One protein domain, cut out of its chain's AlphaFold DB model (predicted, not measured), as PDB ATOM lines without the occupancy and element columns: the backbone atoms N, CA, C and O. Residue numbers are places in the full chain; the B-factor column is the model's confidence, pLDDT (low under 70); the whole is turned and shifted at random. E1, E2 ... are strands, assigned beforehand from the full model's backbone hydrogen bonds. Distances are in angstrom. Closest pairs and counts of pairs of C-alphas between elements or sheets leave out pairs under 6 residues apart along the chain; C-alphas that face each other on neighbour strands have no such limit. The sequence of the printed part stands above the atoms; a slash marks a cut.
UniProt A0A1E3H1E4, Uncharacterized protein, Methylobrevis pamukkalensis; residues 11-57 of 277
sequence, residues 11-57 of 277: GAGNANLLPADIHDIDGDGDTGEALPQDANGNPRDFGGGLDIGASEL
ATOM      1  N   GLY A  11      16.217  30.692  74.541       58.59
ATOM      2  CA  GLY A  11      16.283  32.113  74.183       58.59
ATOM      3  C   GLY A  11      15.271  33.013  74.901       58.59
ATOM      4  O   GLY A  11      15.229  34.210  74.623       58.59
ATOM      5  N   ALA A  12      14.485  32.471  75.837       59.88
ATOM      6  CA  ALA A  12      13.545  33.237  76.663       59.88
ATOM      7  C   ALA A  12      14.208  33.876  77.904       59.88
ATOM      8  O   ALA A  12      13.618  34.740  78.554       59.88
ATOM      9  N   GLY A  13      15.436  33.468  78.240       63.31
ATOM     10  CA  GLY A  13      16.199  34.003  79.367       63.31
ATOM     11  C   GLY A  13      17.169  35.131  78.985       63.31
ATOM     12  O   GLY A  13      17.683  35.195  77.871       63.31
ATOM     13  N   ASN A  14      17.445  36.039  79.927       71.81
ATOM     14  CA  ASN A  14      18.414  37.124  79.743       71.81
ATOM     15  C   ASN A  14      19.808  36.685  80.217       71.81
ATOM     16  O   ASN A  14      20.055  36.634  81.421       71.81
ATOM     17  N   ALA A  15      20.725  36.439  79.278       70.31
ATOM     18  CA  ALA A  15      22.100  36.020  79.571       70.31
ATOM     19  C   ALA A  15      22.873  37.016  80.460       70.31
ATOM     20  O   ALA A  15      23.751  36.615  81.215       70.31
ATOM     21  N   ASN A  16      22.495  38.302  80.464       74.75
ATOM     22  CA  ASN A  16      23.129  39.312  81.323       74.75
ATOM     23  C   ASN A  16      22.788  39.160  82.816       74.75
ATOM     24  O   ASN A  16      23.314  39.908  83.637       74.75
ATOM     25  N   LEU A  17      21.855  38.271  83.168       76.62
ATOM     26  CA  LEU A  17      21.465  38.001  84.554       76.62
ATOM     27  C   LEU A  17      22.111  36.733  85.116       76.62
ATOM     28  O   LEU A  17      21.865  36.407  86.278       76.62
ATOM     29  N   LEU A  18      22.919  36.024  84.327       76.00
ATOM     30  CA  LEU A  18      23.682  34.901  84.846       76.00
ATOM     31  C   LEU A  18      24.704  35.401  85.884       76.00
ATOM     32  O   LEU A  18      25.416  36.376  85.630       76.00
ATOM     33  N   PRO A  19      24.786  34.758  87.062       82.19
ATOM     34  CA  PRO A  19      25.906  34.944  87.976       82.19
ATOM     35  C   PRO A  19      27.246  34.637  87.294       82.19
ATOM     36  O   PRO A  19      27.288  33.897  86.313       82.19
ATOM     37  N   ALA A  20      28.332  35.181  87.840       86.12
ATOM     38  CA  ALA A  20      29.676  34.847  87.380       86.12
ATOM     39  C   ALA A  20      30.030  33.387  87.707       86.12
ATOM     40  O   ALA A  20      29.613  32.876  88.755       86.12
ATOM     41  N   ASP A  21      30.841  32.755  86.862       87.06
ATOM     42  CA  ASP A  21      31.395  31.421  87.086       87.06
ATOM     43  C   ASP A  21      32.536  31.426  88.111       87.06
ATOM     44  O   ASP A  21      33.683  31.073  87.859       87.06
ATOM     45  N   ILE A  22      32.221  31.822  89.341       90.00
ATOM     46  CA  ILE A  22      33.204  31.954  90.425       90.00
ATOM     47  C   ILE A  22      33.911  30.639  90.803       90.00
ATOM     48  O   ILE A  22      34.805  30.649  91.654       90.00
ATOM     49  N   HIS A  23      33.474  29.510  90.244       88.19
ATOM     50  CA  HIS A  23      33.972  28.178  90.549       88.19
ATOM     51  C   HIS A  23      34.640  27.478  89.364       88.19
ATOM     52  O   HIS A  23      35.083  26.351  89.581       88.19
ATOM     53  N   ASP A  24      34.788  28.140  88.208       86.12
ATOM     54  CA  ASP A  24      35.422  27.568  87.007       86.12
ATOM     55  C   ASP A  24      34.788  26.209  86.669       86.12
ATOM     56  O   ASP A  24      35.431  25.155  86.715       86.12
ATOM     57  N   ILE A  25      33.465  26.218  86.484       82.00
ATOM     58  CA  ILE A  25      32.651  25.007  86.340       82.00
ATOM     59  C   ILE A  25      33.026  24.239  85.071       82.00
ATOM     60  O   ILE A  25      32.968  23.007  85.081       82.00
ATOM     61  N   ASP A  26      33.419  24.925  83.996       82.19
ATOM     62  CA  ASP A  26      33.817  24.282  82.741       82.19
ATOM     63  C   ASP A  26      35.334  24.049  82.590       82.19
ATOM     64  O   ASP A  26      35.751  23.274  81.721       82.19
ATOM     65  N   GLY A  27      36.144  24.599  83.499       86.69
ATOM     66  CA  GLY A  27      37.573  24.325  83.618       86.69
ATOM     67  C   GLY A  27      38.442  25.060  82.599       86.69
ATOM     68  O   GLY A  27      39.554  24.592  82.311       86.69
ATOM     69  N   ASP A  28      37.955  26.155  82.016       89.31
ATOM     70  CA  ASP A  28      38.709  26.978  81.071       89.31
ATOM     71  C   ASP A  28      39.611  28.031  81.760       89.31
ATOM     72  O   ASP A  28      40.553  28.558  81.149       89.31
ATOM     73  N   GLY A  29      39.412  28.239  83.067       88.50
ATOM     74  CA  GLY A  29      40.176  29.148  83.916       88.50
ATOM     75  C   GLY A  29      39.658  30.590  83.961       88.50
ATOM     76  O   GLY A  29      40.286  31.418  84.639       88.50
ATOM     77  N   ASP A  30      38.552  30.920  83.291       87.50
ATOM     78  CA  ASP A  30      37.899  32.232  83.314       87.50
ATOM     79  C   ASP A  30      36.755  32.302  84.335       87.50
ATOM     80  O   ASP A  30      35.574  32.313  84.024       87.50
ATOM     81  N   THR A  31      37.092  32.499  85.610       88.88
ATOM     82  CA  THR A  31      36.058  32.673  86.658       88.88
ATOM     83  C   THR A  31      35.235  33.974  86.570       88.88
ATOM     84  O   THR A  31      34.412  34.265  87.447       88.88
ATOM     85  N   GLY A  32      35.534  34.837  85.592       86.94
ATOM     86  CA  GLY A  32      34.892  36.136  85.402       86.94
ATOM     87  C   GLY A  32      33.744  36.119  84.397       86.94
ATOM     88  O   GLY A  32      33.011  37.111  84.321       86.94
ATOM     89  N   GLU A  33      33.590  35.036  83.638       86.00
ATOM     90  CA  GLU A  33      32.511  34.899  82.671       86.00
ATOM     91  C   GLU A  33      31.171  34.557  83.332       86.00
ATOM     92  O   GLU A  33      31.078  34.291  84.531       86.00
ATOM     93  N   ALA A  34      30.094  34.632  82.556       86.31
ATOM     94  CA  ALA A  34      28.779  34.198  83.010       86.31
ATOM     95  C   ALA A  34      28.748  32.669  83.130       86.31
ATOM     96  O   ALA A  34      29.266  32.006  82.244       86.31
ATOM     97  N   LEU A  35      28.086  32.129  84.166       82.88
ATOM     98  CA  LEU A  35      27.957  30.682  84.403       82.88
ATOM     99  C   LEU A  35      27.740  29.891  83.091       82.88
ATOM    100  O   LEU A  35      26.645  29.983  82.518       82.88
ATOM    101  N   PRO A  36      28.737  29.111  82.628       81.62
ATOM    102  CA  PRO A  36      28.756  28.581  81.266       81.62
ATOM    103  C   PRO A  36      27.856  27.358  81.102       81.62
ATOM    104  O   PRO A  36      27.402  27.066  79.993       81.62
ATOM    105  N   GLN A  37      27.558  26.652  82.197       80.44
ATOM    106  CA  GLN A  37      26.822  25.389  82.183       80.44
ATOM    107  C   GLN A  37      25.597  25.383  83.111       80.44
ATOM    108  O   GLN A  37      25.492  26.142  84.082       80.44
ATOM    109  N   ASP A  38      24.622  24.536  82.779       71.38
ATOM    110  CA  ASP A  38      23.454  24.248  83.604       71.38
ATOM    111  C   ASP A  38      23.759  23.242  84.728       71.38
ATOM    112  O   ASP A  38      24.875  22.744  84.868       71.38
ATOM    113  N   ALA A  39      22.764  22.954  85.574       65.00
ATOM    114  CA  ALA A  39      22.919  22.005  86.682       65.00
ATOM    115  C   ALA A  39      23.178  20.554  86.218       65.00
ATOM    116  O   ALA A  39      23.591  19.723  87.024       65.00
ATOM    117  N   ASN A  40      22.959  20.265  84.933       61.03
ATOM    118  CA  ASN A  40      23.181  18.970  84.297       61.03
ATOM    119  C   ASN A  40      24.501  18.929  83.496       61.03
ATOM    120  O   ASN A  40      24.811  17.899  82.896       61.03
ATOM    121  N   GLY A  41      25.281  20.018  83.489       68.12
ATOM    122  CA  GLY A  41      26.562  20.131  82.784       68.12
ATOM    123  C   GLY A  41      26.455  20.445  81.286       68.12
ATOM    124  O   GLY A  41      27.426  20.242  80.556       68.12
ATOM    125  N   ASN A  42      25.299  20.903  80.791       71.56
ATOM    126  CA  ASN A  42      25.148  21.343  79.396       71.56
ATOM    127  C   ASN A  42      25.433  22.851  79.253       71.56
ATOM    128  O   ASN A  42      25.131  23.598  80.183       71.56
ATOM    129  N   PRO A  43      25.957  23.332  78.105       75.81
ATOM    130  CA  PRO A  43      26.184  24.762  77.874       75.81
ATOM    131  C   PRO A  43      24.892  25.592  77.954       75.81
ATOM    132  O   PRO A  43      23.895  25.229  77.335       75.81
ATOM    133  N   ARG A  44      24.923  26.732  78.657       74.62
ATOM    134  CA  ARG A  44      23.779  27.660  78.770       74.62
ATOM    135  C   ARG A  44      23.639  28.621  77.595       74.62
ATOM    136  O   ARG A  44      22.552  29.143  77.387       74.62
ATOM    137  N   ASP A  45      24.696  28.892  76.836       70.88
ATOM    138  CA  ASP A  45      24.618  29.715  75.623       70.88
ATOM    139  C   ASP A  45      24.756  28.823  74.386       70.88
ATOM    140  O   ASP A  45      25.817  28.248  74.125       70.88
ATOM    141  N   PHE A  46      23.668  28.681  73.626       61.22
ATOM    142  CA  PHE A  46      23.659  27.913  72.384       61.22
ATOM    143  C   PHE A  46      22.965  28.698  71.267       61.22
ATOM    144  O   PHE A  46      21.771  28.985  71.317       61.22
ATOM    145  N   GLY A  47      23.714  29.048  70.216       57.06
ATOM    146  CA  GLY A  47      23.159  29.703  69.025       57.06
ATOM    147  C   GLY A  47      22.689  31.152  69.223       57.06
ATOM    148  O   GLY A  47      21.944  31.650  68.377       57.06
ATOM    149  N   GLY A  48      23.130  31.841  70.286       61.16
ATOM    150  CA  GLY A  48      22.791  33.242  70.569       61.16
ATOM    151  C   GLY A  48      21.539  33.438  71.433       61.16
ATOM    152  O   GLY A  48      21.006  34.548  71.485       61.16
ATOM    153  N   GLY A  49      21.064  32.377  72.091       61.81
ATOM    154  CA  GLY A  49      19.986  32.411  73.076       61.81
ATOM    155  C   GLY A  49      20.386  31.673  74.352       61.81
ATOM    156  O   GLY A  49      21.137  30.700  74.298       61.81
ATOM    157  N   LEU A  50      19.871  32.139  75.496       69.25
ATOM    158  CA  LEU A  50      20.082  31.482  76.785       69.25
ATOM    159  C   LEU A  50      19.197  30.232  76.890       69.25
ATOM    160  O   LEU A  50      17.971  30.343  76.816       69.25
ATOM    161  N   ASP A  51      19.817  29.079  77.099       65.31
ATOM    162  CA  ASP A  51      19.188  27.851  77.567       65.31
ATOM    163  C   ASP A  51      19.184  27.844  79.103       65.31
ATOM    164  O   ASP A  51      20.220  27.894  79.776       65.31
ATOM    165  N   ILE A  52      17.985  27.835  79.679       64.38
ATOM    166  CA  ILE A  52      17.799  27.806  81.132       64.38
ATOM    167  C   ILE A  52      17.787  26.379  81.704       64.38
ATOM    168  O   ILE A  52      17.610  26.233  82.913       64.38
ATOM    169  N   GLY A  53      18.064  25.358  80.883       52.88
ATOM    170  CA  GLY A  53      18.197  23.958  81.294       52.88
ATOM    171  C   GLY A  53      16.865  23.211  81.335       52.88
ATOM    172  O   GLY A  53      16.664  22.366  82.206       52.88
ATOM    173  N   ALA A  54      15.930  23.544  80.443       52.12
ATOM    174  CA  ALA A  54      14.653  22.841  80.360       52.12
ATOM    175  C   ALA A  54      14.833  21.496  79.640       52.12
ATOM    176  O   ALA A  54      15.207  21.461  78.468       52.12
ATOM    177  N   SER A  55      14.565  20.389  80.334       48.22
ATOM    178  CA  SER A  55      14.512  19.055  79.730       48.22
ATOM    179  C   SER A  55      13.377  18.951  78.701       48.22
ATOM    180  O   SER A  55      12.316  19.549  78.868       48.22
ATOM    181  N   GLU A  56      13.608  18.196  77.626       42.88
ATOM    182  CA  GLU A  56      12.693  18.070  76.486       42.88
ATOM    183  C   GLU A  56      11.567  17.057  76.673       42.88
ATOM    184  O   GLU A  56      11.769  16.023  77.295       42.88
ATOM    185  N   LEU A  57      10.430  17.368  76.030       44.53
ATOM    186  CA  LEU A  57       9.136  16.681  76.071       44.53
ATOM    187  C   LEU A  57       8.728  16.292  77.492       44.53
ATOM    188  O   LEU A  57       8.911  15.161  77.930       44.53
TER     189      LEU A  57
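What this domain is: This is residues 11 to 57 of the 277 residues of an uncharacterized protein of Methylobrevis pamukkalensis (UniProt A0A1E3H1E4). The domain has little regular structure: one long loop, residues 14 to 48, runs out from the short strand E1 to a far turn around Gly 29 and folds back to the short strand E2, which lies close to E1. A tail, residues 52 to 57, leads away from E2. The printed part has 47 residues, with no named helix and two named strands, E1 then E2, that hold 6 of them; the class is all strand. It is compact, with a radius of gyration of the C-alphas of 10.6 A, yet elongated, spanning 33 by 20 by 16 A.

Where its parts are: E1 is residues 11 to 13, 5.5 A long, from C-alpha 11 at (16.283, 32.113, 74.183). E2 is residues 49 to 51, 6.4 A long, ending with C-alpha 51 at (19.188, 27.851, 77.567).

How they stand to each other: E1 and E2 each pair with no named strand. Their closest C-alphas, of Gly 11 and Gly 49, are 3.9 A apart. Residues 45 to 46 pair antiparallel with residues 49 to 50 of E2.

The domain as a whole: The C-alphas farthest apart, of Gly 29 and Leu 57, are 34.4 A apart. The link from E1 to E2 is long, 35 residues. The printed part has no cut. Confidence is under 70 at residues 11 to 13, 39 to 41 and 46 to 57.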